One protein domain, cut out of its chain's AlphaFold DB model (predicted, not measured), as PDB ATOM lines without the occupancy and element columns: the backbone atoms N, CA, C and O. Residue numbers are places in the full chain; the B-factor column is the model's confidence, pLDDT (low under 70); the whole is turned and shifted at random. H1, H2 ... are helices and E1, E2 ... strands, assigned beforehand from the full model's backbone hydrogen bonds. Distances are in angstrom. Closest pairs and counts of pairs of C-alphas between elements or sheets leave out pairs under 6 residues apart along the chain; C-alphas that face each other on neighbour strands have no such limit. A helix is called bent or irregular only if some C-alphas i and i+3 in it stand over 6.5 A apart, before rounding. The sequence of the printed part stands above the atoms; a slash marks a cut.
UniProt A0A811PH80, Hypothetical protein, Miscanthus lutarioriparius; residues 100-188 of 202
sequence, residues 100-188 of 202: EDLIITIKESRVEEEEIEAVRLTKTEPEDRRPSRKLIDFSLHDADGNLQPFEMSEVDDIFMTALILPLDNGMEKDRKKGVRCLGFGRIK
ATOM      1  N   GLU A 100     156.466 180.444 178.275       70.62
ATOM      2  CA  GLU A 100     157.804 180.908 178.626       70.62
ATOM      3  C   GLU A 100     158.007 181.197 180.126       70.62
ATOM      4  O   GLU A 100     159.129 181.030 180.609       70.62
ATOM      5  N   ASP A 101     156.956 181.540 180.879       64.88
ATOM      6  CA  ASP A 101     157.028 181.741 182.336       64.88
ATOM      7  C   ASP A 101     157.095 180.407 183.099       64.88
ATOM      8  O   ASP A 101     157.651 180.330 184.198       64.88
ATOM      9  N   LEU A 102     156.557 179.337 182.507       62.53
ATOM     10  CA  LEU A 102     156.593 177.984 183.068       62.53
ATOM     11  C   LEU A 102     157.961 177.311 182.882       62.53
ATOM     12  O   LEU A 102     158.298 176.371 183.606       62.53
ATOM     13  N   ILE A 103     158.760 177.777 181.917       63.62
ATOM     14  CA  ILE A 103     160.029 177.151 181.546       63.62
ATOM     15  C   ILE A 103     161.200 177.966 182.093       63.62
ATOM     16  O   ILE A 103     161.637 178.983 181.550       63.62
ATOM     17  N   ILE A 104     161.811 177.430 183.147       59.72
ATOM     18  CA  ILE A 104     163.049 177.931 183.750       59.72
ATOM     19  C   ILE A 104     164.218 177.673 182.770       59.72
ATOM     20  O   ILE A 104     165.072 176.827 182.989       59.72
ATOM     21  N   THR A 105     164.355 178.478 181.709       56.28
ATOM     22  CA  THR A 105     165.466 178.350 180.736       56.28
ATOM     23  C   THR A 105     166.777 178.907 181.307       56.28
ATOM     24  O   THR A 105     166.981 180.122 181.340       56.28
ATOM     25  N   ILE A 106     167.655 178.048 181.826       60.78
ATOM     26  CA  ILE A 106     168.984 178.452 182.314       60.78
ATOM     27  C   ILE A 106     169.905 178.588 181.095       60.78
ATOM     28  O   ILE A 106     170.152 177.613 180.392       60.78
ATOM     29  N   LYS A 107     170.405 179.801 180.817       65.69
ATOM     30  CA  LYS A 107     171.525 179.973 179.871       65.69
ATOM     31  C   LYS A 107     172.767 179.296 180.441       65.69
ATOM     32  O   LYS A 107     172.930 179.312 181.654       65.69
ATOM     33  N   GLU A 108     173.620 178.755 179.569       65.25
ATOM     34  CA  GLU A 108     174.869 178.057 179.909       65.25
ATOM     35  C   GLU A 108     175.590 178.735 181.089       65.25
ATOM     36  O   GLU A 108     176.150 179.826 180.969       65.25
ATOM     37  N   SER A 109     175.464 178.125 182.270       74.12
ATOM     38  CA  SER A 109     175.978 178.657 183.529       74.12
ATOM     39  C   SER A 109     177.368 178.096 183.775       74.12
ATOM     40  O   SER A 109     177.593 176.905 183.553       74.12
ATOM     41  N   ARG A 110     178.278 178.919 184.302       88.44
ATOM     42  CA  ARG A 110     179.591 178.444 184.753       88.44
ATOM     43  C   ARG A 110     179.397 177.324 185.778       88.44
ATOM     44  O   ARG A 110     178.571 177.475 186.675       88.44
ATOM     45  N   VAL A 111     180.136 176.229 185.634       93.06
ATOM     46  CA  VAL A 111     180.084 175.081 186.548       93.06
ATOM     47  C   VAL A 111     181.311 175.113 187.449       93.06
ATOM     48  O   VAL A 111     182.419 175.314 186.959       93.06
ATOM     49  N   GLU A 112     181.105 174.924 188.746       94.75
ATOM     50  CA  GLU A 112     182.154 174.831 189.758       94.75
ATOM     51  C   GLU A 112     181.952 173.573 190.606       94.75
ATOM     52  O   GLU A 112     180.828 173.231 190.990       94.75
ATOM     53  N   GLU A 113     183.050 172.878 190.892       93.75
ATOM     54  CA  GLU A 113     183.039 171.664 191.713       93.75
ATOM     55  C   GLU A 113     182.952 172.003 193.202       93.75
ATOM     56  O   GLU A 113     182.210 171.357 193.937       93.75
ATOM     57  N   GLU A 114     183.656 173.049 193.641       92.44
ATOM     58  CA  GLU A 114     183.756 173.410 195.054       92.44
ATOM     59  C   GLU A 114     182.809 174.550 195.449       92.44
ATOM     60  O   GLU A 114     182.775 175.619 194.829       92.44
ATOM     61  N   GLU A 115     182.114 174.365 196.576       92.50
ATOM     62  CA  GLU A 115     181.211 175.368 197.149       92.50
ATOM     63  C   GLU A 115     181.894 176.730 197.356       92.50
ATOM     64  O   GLU A 115     181.318 177.775 197.047       92.50
ATOM     65  N   ILE A 116     183.134 176.738 197.859       91.25
ATOM     66  CA  ILE A 116     183.853 177.974 198.199       91.25
ATOM     67  C   ILE A 116     184.052 178.884 196.982       91.25
ATOM     68  O   ILE A 116     183.921 180.108 197.089       91.25
ATOM     69  N   GLU A 117     184.309 178.290 195.821       92.38
ATOM     70  CA  GLU A 117     184.513 179.003 194.568       92.38
ATOM     71  C   GLU A 117     183.197 179.546 194.021       92.38
ATOM     72  O   GLU A 117     183.087 180.740 193.719       92.38
ATOM     73  N   ALA A 118     182.153 178.716 193.998       92.06
ATOM     74  CA  ALA A 118     180.829 179.135 193.553       92.06
ATOM     75  C   ALA A 118     180.263 180.278 194.421       92.06
ATOM     76  O   ALA A 118     179.712 181.256 193.903       92.06
ATOM     77  N   VAL A 119     180.473 180.212 195.739       90.62
ATOM     78  CA  VAL A 119     180.137 181.267 196.706       90.62
ATOM     79  C   VAL A 119     180.923 182.544 196.410       90.62
ATOM     80  O   VAL A 119     180.339 183.629 196.344       90.62
ATOM     81  N   ARG A 120     182.239 182.449 196.195       89.69
ATOM     82  CA  ARG A 120     183.089 183.612 195.899       89.69
ATOM     83  C   ARG A 120     182.636 184.353 194.641       89.69
ATOM     84  O   ARG A 120     182.584 185.581 194.651       89.69
ATOM     85  N   LEU A 121     182.280 183.619 193.590       89.31
ATOM     86  CA  LEU A 121     181.879 184.172 192.293       89.31
ATOM     87  C   LEU A 121     180.505 184.846 192.307       89.31
ATOM     88  O   LEU A 121     180.250 185.741 191.509       89.31
ATOM     89  N   THR A 122     179.633 184.430 193.220       88.56
ATOM     90  CA  THR A 122     178.260 184.941 193.357       88.56
ATOM     91  C   THR A 122     178.119 185.955 194.492       88.56
ATOM     92  O   THR A 122     177.012 186.245 194.941       88.56
ATOM     93  N   LYS A 123     179.237 186.483 195.001       85.38
ATOM     94  CA  LYS A 123     179.243 187.507 196.048       85.38
ATOM     95  C   LYS A 123     178.762 188.857 195.489       85.38
ATOM     96  O   LYS A 123     179.341 189.352 194.524       85.38
ATOM     97  N   THR A 124     177.782 189.475 196.148       74.75
ATOM     98  CA  THR A 124     177.369 190.869 195.901       74.75
ATOM     99  C   THR A 124     177.804 191.754 197.065       74.75
ATOM    100  O   THR A 124     177.497 191.414 198.198       74.75
ATOM    101  N   GLU A 125     178.502 192.861 196.761       70.81
ATOM    102  CA  GLU A 125     178.957 193.930 197.682       70.81
ATOM    103  C   GLU A 125     179.576 193.460 199.030       70.81
ATOM    104  O   GLU A 125     179.771 192.262 199.272       70.81
ATOM    105  N   PRO A 126     180.044 194.363 199.913       66.62
ATOM    106  CA  PRO A 126     180.378 193.966 201.270       66.62
ATOM    107  C   PRO A 126     179.072 193.773 202.052       66.62
ATOM    108  O   PRO A 126     178.558 194.699 202.665       66.62
ATOM    109  N   GLU A 127     178.513 192.562 202.019       61.12
ATOM    110  CA  GLU A 127     177.486 192.187 202.993       61.12
ATOM    111  C   GLU A 127     178.101 192.220 204.404       61.12
ATOM    112  O   GLU A 127     178.971 191.412 204.732       61.12
ATOM    113  N   ASP A 128     177.611 193.125 205.257       58.56
ATOM    114  CA  ASP A 128     177.910 193.173 206.704       58.56
ATOM    115  C   ASP A 128     177.352 191.949 207.466       58.56
ATOM    116  O   ASP A 128     177.564 191.782 208.669       58.56
ATOM    117  N   ARG A 129     176.593 191.089 206.776       67.94
ATOM    118  CA  ARG A 129     175.936 189.891 207.307       67.94
ATOM    119  C   ARG A 129     176.542 188.618 206.723       67.94
ATOM    120  O   ARG A 129     177.376 188.642 205.821       67.94
ATOM    121  N   ARG A 130     176.113 187.473 207.262       70.31
ATOM    122  CA  ARG A 130     176.483 186.162 206.722       70.31
ATOM    123  C   ARG A 130     176.048 186.084 205.250       70.31
ATOM    124  O   ARG A 130     174.874 186.343 204.995       70.31
ATOM    125  N   PRO A 131     176.939 185.691 204.323       73.38
ATOM    126  CA  PRO A 131     176.614 185.681 202.907       73.38
ATOM    127  C   PRO A 131     175.436 184.765 202.572       73.38
ATOM    128  O   PRO A 131     175.581 183.543 202.621       73.38
ATOM    129  N   SER A 132     174.293 185.343 202.214       83.75
ATOM    130  CA  SER A 132     173.084 184.611 201.807       83.75
ATOM    131  C   SER A 132     172.926 184.635 200.288       83.75
ATOM    132  O   SER A 132     173.295 185.606 199.638       83.75
ATOM    133  N   ARG A 133     172.421 183.547 199.697       88.69
ATOM    134  CA  ARG A 133     172.277 183.386 198.239       88.69
ATOM    135  C   ARG A 133     170.980 182.675 197.903       88.69
ATOM    136  O   ARG A 133     170.460 181.921 198.723       88.69
ATOM    137  N   LYS A 134     170.491 182.899 196.687       88.69
ATOM    138  CA  LYS A 134     169.336 182.181 196.143       88.69
ATOM    139  C   LYS A 134     169.827 180.912 195.455       88.69
ATOM    140  O   LYS A 134     170.757 180.970 194.654       88.69
ATOM    141  N   LEU A 135     169.203 179.781 195.762       91.38
ATOM    142  CA  LEU A 135     169.455 178.506 195.092       91.38
ATOM    143  C   LEU A 135     168.246 178.155 194.229       91.38
ATOM    144  O   LEU A 135     167.119 178.178 194.720       91.38
ATOM    145  N   ILE A 136     168.474 177.839 192.956       89.50
ATOM    146  CA  ILE A 136     167.433 177.347 192.043       89.50
ATOM    147  C   ILE A 136     167.920 176.098 191.311       89.50
ATOM    148  O   ILE A 136     169.124 175.836 191.271       89.50
ATOM    149  N   ASP A 137     166.988 175.349 190.714       89.94
ATOM    150  CA  ASP A 137     167.294 174.133 189.943       89.94
ATOM    151  C   ASP A 137     168.211 173.184 190.737       89.94
ATOM    152  O   ASP A 137     169.320 172.826 190.321       89.94
ATOM    153  N   PHE A 138     167.789 172.900 191.971       93.25
ATOM    154  CA  PHE A 138     168.550 172.092 192.905       93.25
ATOM    155  C   PHE A 138     168.112 170.630 192.858       93.25
ATOM    156  O   PHE A 138     166.933 170.319 192.697       93.25
ATOM    157  N   SER A 139     169.073 169.736 193.044       93.88
ATOM    158  CA  SER A 139     168.859 168.311 193.250       93.88
ATOM    159  C   SER A 139     169.604 167.860 194.496       93.88
ATOM    160  O   SER A 139     170.687 168.358 194.808       93.88
ATOM    161  N   LEU A 140     169.006 166.913 195.209       94.25
ATOM    162  CA  LEU A 140     169.591 166.283 196.383       94.25
ATOM    163  C   LEU A 140     170.074 164.896 196.005       94.25
ATOM    164  O   LEU A 140     169.385 164.183 195.272       94.25
ATOM    165  N   HIS A 141     171.249 164.523 196.489       94.81
ATOM    166  CA  HIS A 141     171.837 163.228 196.199       94.81
ATOM    167  C   HIS A 141     172.705 162.718 197.347       94.81
ATOM    168  O   HIS A 141     173.152 163.486 198.199       94.81
ATOM    169  N   ASP A 142     172.931 161.411 197.368       93.69
ATOM    170  CA  ASP A 142     173.894 160.782 198.269       93.69
ATOM    171  C   ASP A 142     175.344 160.959 197.770       93.69
ATOM    172  O   ASP A 142     175.614 161.627 196.762       93.69
ATOM    173  N   ALA A 143     176.293 160.364 198.499       91.44
ATOM    174  CA  ALA A 143     177.717 160.380 198.164       91.44
ATOM    175  C   ALA A 143     178.043 159.684 196.829       91.44
ATOM    176  O   ALA A 143     179.047 160.016 196.198       91.44
ATOM    177  N   ASP A 144     177.195 158.751 196.390       92.50
ATOM    178  CA  ASP A 144     177.341 158.026 195.125       92.50
ATOM    179  C   ASP A 144     176.686 158.776 193.947       92.50
ATOM    180  O   ASP A 144     176.834 158.382 192.788       92.50
ATOM    181  N   GLY A 145     175.983 159.880 194.227       91.12
ATOM    182  CA  GLY A 145     175.306 160.714 193.237       91.12
ATOM    183  C   GLY A 145     173.892 160.251 192.881       91.12
ATOM    184  O   GLY A 145     173.314 160.770 191.921       91.12
ATOM    185  N   ASN A 146     173.304 159.307 193.621       94.62
ATOM    186  CA  ASN A 146     171.911 158.917 193.404       94.62
ATOM    187  C   ASN A 146     170.977 159.960 194.006       94.62
ATOM    188  O   ASN A 146     171.216 160.450 195.107       94.62
ATOM    189  N   LEU A 147     169.887 160.272 193.303       95.19
ATOM    190  CA  LEU A 147     168.902 161.235 193.784       95.19
ATOM    191  C   LEU A 147     168.235 160.744 195.071       95.19
ATOM    192  O   LEU A 147     167.736 159.620 195.118       95.19
ATOM    193  N   GLN A 148     168.186 161.614 196.077       95.06
ATOM    194  CA  GLN A 148     167.610 161.312 197.384       95.06
ATOM    195  C   GLN A 148     166.436 162.243 197.705       95.06
ATOM    196  O   GLN A 148     166.486 163.435 197.384       95.06
ATOM    197  N   PRO A 149     165.374 161.729 198.350       93.38
ATOM    198  CA  PRO A 149     164.351 162.577 198.936       93.38
ATOM    199  C   PRO A 149     164.939 163.345 200.126       93.38
ATOM    200  O   PRO A 149     165.911 162.917 200.752       93.38
ATOM    201  N   PHE A 150     164.352 164.496 200.444       90.06
ATOM    202  CA  PHE A 150     164.887 165.377 201.479       90.06
ATOM    203  C   PHE A 150     164.877 164.730 202.876       90.06
ATOM    204  O   PHE A 150     165.784 164.963 203.675       90.06
ATOM    205  N   GLU A 151     163.901 163.865 203.150       91.38
ATOM    206  CA  GLU A 151     163.732 163.129 204.407       91.38
ATOM    207  C   GLU A 151     164.959 162.279 204.771       91.38
ATOM    208  O   GLU A 151     165.222 162.046 205.948       91.38
ATOM    209  N   MET A 152     165.759 161.863 203.782       88.94
ATOM    210  CA  MET A 152     166.980 161.098 204.040       88.94
ATOM    211  C   MET A 152     168.086 161.940 204.710       88.94
ATOM    212  O   MET A 152     169.055 161.368 205.199       88.94
ATOM    213  N   SER A 153     167.936 163.271 204.805       86.81
ATOM    214  CA  SER A 153     168.925 164.168 205.435       86.81
ATOM    215  C   SER A 153     169.046 163.985 206.952       86.81
ATOM    216  O   SER A 153     170.056 164.380 207.537       86.81
ATOM    217  N   GLU A 154     168.037 163.384 207.590       86.31
ATOM    218  CA  GLU A 154     168.050 163.057 209.022       86.31
ATOM    219  C   GLU A 154     168.810 161.759 209.324       86.31
ATOM    220  O   GLU A 154     169.296 161.572 210.441       86.31
ATOM    221  N   VAL A 155     168.902 160.867 208.336       87.62
ATOM    222  CA  VAL A 155     169.483 159.526 208.483       87.62
ATOM    223  C   VAL A 155     170.918 159.504 207.969       87.62
ATOM    224  O   VAL A 155     171.809 159.047 208.682       87.62
ATOM    225  N   ASP A 156     171.138 160.051 206.774       88.25
ATOM    226  CA  ASP A 156     172.397 159.970 206.040       88.25
ATOM    227  C   ASP A 156     172.902 161.349 205.585       88.25
ATOM    228  O   ASP A 156     172.217 162.376 205.643       88.25
ATOM    229  N   ASP A 157     174.148 161.372 205.112       91.62
ATOM    230  CA  ASP A 157     174.749 162.555 204.508       91.62
ATOM    231  C   ASP A 157     174.141 162.804 203.118       91.62
ATOM    232  O   ASP A 157     174.461 162.113 202.150       91.62
ATOM    233  N   ILE A 158     173.287 163.827 203.019       93.00
ATOM    234  CA  ILE A 158     172.792 164.350 201.741       93.00
ATOM    235  C   ILE A 158     173.627 165.544 201.287       93.00
ATOM    236  O   ILE A 158     173.894 166.488 202.047       93.00
ATOM    237  N   PHE A 159     173.956 165.518 200.003       93.31
ATOM    238  CA  PHE A 159     174.605 166.578 199.255       93.31
ATOM    239  C   PHE A 159     173.616 167.219 198.287       93.31
ATOM    240  O   PHE A 159     172.546 166.684 197.987       93.31
ATOM    241  N   MET A 160     173.974 168.402 197.809       93.75
ATOM    242  CA  MET A 160     173.139 169.172 196.906       93.75
ATOM    243  C   MET A 160     173.957 169.606 195.699       93.75
ATOM    244  O   MET A 160     175.128 169.952 195.815       93.75
ATOM    245  N   THR A 161     173.302 169.650 194.550       94.75
ATOM    246  CA  THR A 161     173.781 170.317 193.344       94.75
ATOM    247  C   THR A 161     172.767 171.399 193.002       94.75
ATOM    248  O   THR A 161     171.576 171.113 192.965       94.75
ATOM    249  N   ALA A 162     173.187 172.642 192.766       94.12
ATOM    250  CA  ALA A 162     172.251 173.745 192.511       94.12
ATOM    251  C   ALA A 162     172.877 174.884 191.701       94.12
ATOM    252  O   ALA A 162     174.096 175.062 191.682       94.12
ATOM    253  N   LEU A 163     172.029 175.695 191.067       92.69
ATOM    254  CA  LEU A 163     172.428 176.973 190.495       92.69
ATOM    255  C   LEU A 163     172.390 178.046 191.587       92.69
ATOM    256  O   LEU A 163     171.327 178.384 192.112       92.69
ATOM    257  N   ILE A 164     173.561 178.589 191.904       91.75
ATOM    258  CA  ILE A 164     173.743 179.655 192.881       91.75
ATOM    259  C   ILE A 164     173.549 180.997 192.199       91.75
ATOM    260  O   ILE A 164     174.269 181.323 191.255       91.75
ATOM    261  N   LEU A 165     172.621 181.793 192.714       89.25
ATOM    262  CA  LEU A 165     172.396 183.170 192.306       89.25
ATOM    263  C   LEU A 165     172.749 184.132 193.450       89.25
ATOM    264  O   LEU A 165     172.524 183.810 194.626       89.25
ATOM    265  N   PRO A 166     173.242 185.338 193.125       87.75
ATOM    266  CA  PRO A 166     173.239 186.452 194.064       87.75
ATOM    267  C   PRO A 166     171.859 186.664 194.705       87.75
ATOM    268  O   PRO A 166     170.829 186.360 194.103       87.75
ATOM    269  N   LEU A 167     171.822 187.188 195.931       80.94
ATOM    270  CA  LEU A 167     170.568 187.398 196.667       80.94
ATOM    271  C   LEU A 167     169.705 188.549 196.120       80.94
ATOM    272  O   LEU A 167     168.529 188.630 196.473       80.94
ATOM    273  N   ASP A 168     170.265 189.400 195.257       75.06
ATOM    274  CA  ASP A 168     169.649 190.621 194.725       75.06
ATOM    275  C   ASP A 168     168.209 190.434 194.213       75.06
ATOM    276  O   ASP A 168     167.760 189.350 193.840       75.06
ATOM    277  N   ASN A 169     167.437 191.520 194.197       59.16
ATOM    278  CA  ASN A 169     165.985 191.482 193.978       59.16
ATOM    279  C   ASN A 169     165.547 191.174 192.522       59.16
ATOM    280  O   ASN A 169     164.373 191.355 192.206       59.16
ATOM    281  N   GLY A 170     166.433 190.735 191.617       63.34
ATOM    282  CA  GLY A 170     166.181 190.721 190.169       63.34
ATOM    283  C   GLY A 170     166.354 189.366 189.482       63.34
ATOM    284  O   GLY A 170     167.267 189.217 188.671       63.34
ATOM    285  N   MET A 171     165.422 188.425 189.692       60.38
ATOM    286  CA  MET A 171     165.544 187.028 189.226       60.38
ATOM    287  C   MET A 171     165.972 186.883 187.755       60.38
ATOM    288  O   MET A 171     166.816 186.054 187.437       60.38
ATOM    289  N   GLU A 172     165.438 187.697 186.842       60.06
ATOM    290  CA  GLU A 172     165.711 187.578 185.402       60.06
ATOM    291  C   GLU A 172     167.143 187.991 185.009       60.06
ATOM    292  O   GLU A 172     167.790 187.350 184.173       60.06
ATOM    293  N   LYS A 173     167.684 189.044 185.635       62.25
ATOM    294  CA  LYS A 173     169.075 189.475 185.408       62.25
ATOM    295  C   LYS A 173     170.062 188.545 186.104       62.25
ATOM    296  O   LYS A 173     171.170 188.349 185.598       62.25
ATOM    297  N   ASP A 174     169.644 187.953 187.216       62.97
ATOM    298  CA  ASP A 174     170.511 187.171 188.089       62.97
ATOM    299  C   ASP A 174     170.851 185.804 187.493       62.97
ATOM    300  O   ASP A 174     171.974 185.337 187.661       62.97
ATOM    301  N   ARG A 175     169.974 185.217 186.663       64.88
ATOM    302  CA  ARG A 175     170.250 183.938 185.970       64.88
ATOM    303  C   ARG A 175     171.491 183.980 185.077       64.88
ATOM    304  O   ARG A 175     172.165 182.969 184.934       64.88
ATOM    305  N   LYS A 176     171.835 185.146 184.515       68.12
ATOM    306  CA  LYS A 176     173.070 185.338 183.723       68.12
ATOM    307  C   LYS A 176     174.336 185.375 184.584       68.12
ATOM    308  O   LYS A 176     175.428 185.225 184.053       68.12
ATOM    309  N   LYS A 177     174.190 185.623 185.884       77.94
ATOM    310  CA  LYS A 177     175.278 185.675 186.868       77.94
ATOM    311  C   LYS A 177     175.379 184.385 187.687       77.94
ATOM    312  O   LYS A 177     176.213 184.308 188.584       77.94
ATOM    313  N   GLY A 178     174.515 183.410 187.412       87.44
ATOM    314  CA  GLY A 178     174.452 182.180 188.177       87.44
ATOM    315  C   GLY A 178     175.650 181.267 187.947       87.44
ATOM    316  O   GLY A 178     176.157 181.160 186.830       87.44
ATOM    317  N   VAL A 179     176.067 180.579 189.008       92.00
ATOM    318  CA  VAL A 179     177.117 179.552 188.971       92.00
ATOM    319  C   VAL A 179     176.524 178.232 189.439       92.00
ATOM    320  O   VAL A 179     175.977 178.153 190.539       92.00
ATOM    321  N   ARG A 180     176.591 177.194 188.606       94.19
ATOM    322  CA  ARG A 180     176.166 175.845 188.979       94.19
ATOM    323  C   ARG A 180     177.242 175.211 189.847       94.19
ATOM    324  O   ARG A 180     178.353 174.991 189.386       94.19
ATOM    325  N   CYS A 181     176.897 174.917 191.091       94.88
ATOM    326  CA  CYS A 181     177.769 174.252 192.046       94.88
ATOM    327  C   CYS A 181     177.370 172.780 192.154       94.88
ATOM    328  O   CYS A 181     176.198 172.483 192.408       94.88
ATOM    329  N   LEU A 182     178.334 171.882 191.945       93.62
ATOM    330  CA  LEU A 182     178.127 170.430 192.006       93.62
ATOM    331  C   LEU A 182     178.395 169.854 193.402       93.62
ATOM    332  O   LEU A 182     177.737 168.909 193.815       93.62
ATOM    333  N   GLY A 183     179.361 170.415 194.128       87.12
ATOM    334  CA  GLY A 183     179.807 169.902 195.420       87.12
ATOM    335  C   GLY A 183     179.455 170.839 196.562       87.12
ATOM    336  O   GLY A 183     180.354 171.357 197.230       87.12
ATOM    337  N   PHE A 184     178.160 171.073 196.807       90.88
ATOM    338  CA  PHE A 184     177.788 171.648 198.099       90.88
ATOM    339  C   PHE A 184     178.187 170.694 199.220       90.88
ATOM    340  O   PHE A 184     178.071 169.474 199.086       90.88
ATOM    341  N   GLY A 185     178.615 171.253 200.352       87.25
ATOM    342  CA  GLY A 185     178.806 170.456 201.554       87.25
ATOM    343  C   GLY A 185     177.503 169.814 202.044       87.25
ATOM    344  O   GLY A 185     176.399 170.201 201.652       87.25
ATOM    345  N   ARG A 186     177.643 168.857 202.969       90.69
ATOM    346  CA  ARG A 186     176.512 168.229 203.666       90.69
ATOM    347  C   ARG A 186     175.553 169.292 204.212       90.69
ATOM    348  O   ARG A 186     175.983 170.261 204.849       90.69
ATOM    349  N   ILE A 187     174.254 169.074 204.022       89.38
ATOM    350  CA  ILE A 187     173.209 169.900 204.637       89.38
ATOM    351  C   ILE A 187     173.309 169.787 206.166       89.38
ATOM    352  O   ILE A 187     173.252 168.695 206.724       89.38
ATOM    353  N   LYS A 188     173.489 170.927 206.846       88.06
ATOM    354  CA  LYS A 188     173.631 170.989 208.314       88.06
ATOM    355  C   LYS A 188     172.339 171.360 209.031       88.06
ATOM    356  O   LYS A 188     172.061 170.833 210.098       88.06
TER     357      LYS A 188
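This is residues 100 to 188 of the 202 residues of the protein "Hypothetical protein" of Miscanthus lutarioriparius (UniProt A0A811PH80). A strongly twisted four-stranded sheet makes the slab of this domain, with the short helix H1 over one face, along E4, and H3 crossing near one end of E3 on the opposite face. The long strands E2 and E3 lie side by side and run opposite ways, E2 toward H2 and E3 away from it; H2 lies near the end of this pair where E2 ends and E3 begins and only grazes the sheet, while residues 125 to 130 stick out as a free loop. The printed part has 89 residues, with named elements in the order E1, H1, E2, H2, E3, H3, E4; the mixed sheet runs E1, E4, E3, E2. The class is mixed, helices and strands, with 44 residues in named elements, under half of those printed. The whole is compact, with a radius of gyration of the C-alphas of 13.8 A, and spans 37 by 36 by 21 A.

E1, residues 110 to 114, is 12.2 A long and begins at C-alpha 110 (179.591, 178.444, 184.753). H1, residues 115 to 121, is 10.1 A long. E2, residues 134 to 141, is 19.1 A long and bends by 76 degrees at residue 137. H2, residues 150 to 154, is 8.5 A long and neither bent nor irregular, but only just: C-alphas 151 and 154 are 6.3 A apart. E3, residues 159 to 165, is 18.1 A long. H3, residues 171 to 177, is 10.1 A long. E4, residues 179 to 183, is 11.9 A long and ends at C-alpha 183 (179.807, 169.902, 195.420).

Edge strand E1 is parallel to inner strand E4 at 28 degrees, with N 112 and O 180 2.8 A apart, within hydrogen-bond range. H1 is on the sheet at a height of 8.3 A, over E4 and along the strands, at 6 degrees on the local plane; its closest C-alphas to E4 are those of Glu 115 and Gly 183, 5.9 A. E1, H1 and E2 form a split strand-helix-strand unit, two strands running the same way with E4 and E3 between them, and its crossover is right-handed. Edge strand E2 is antiparallel to E3 at 162 degrees, with N 139 and O 161 2.9 A apart. H2 only grazes the sheet with residues 150 to 153. E3 is antiparallel to E4 at 167 degrees, with N 164 and O 179 2.8 A apart. H3 is over E3 at a height of 8.4 A and runs across the strands, at 76 degrees on the local plane, on the opposite face from H1. In H1 each O i to N i+4 pair is within hydrogen-bond range; H2 has 0 of 1 such pairs and 1 of 2 O i to N i+3 pairs, H3 1 of 3 and 3 of 4.

The two C-alphas farthest apart are those of Glu 100 and Val 155, 38.5 A. The printed part has no cut, and the link from H1 to E2 is long, with 12 residues. The mean pLDDT of the printed part is 83.0; residues 101 to 108, 126 to 129 and 169 to 176 are under 70.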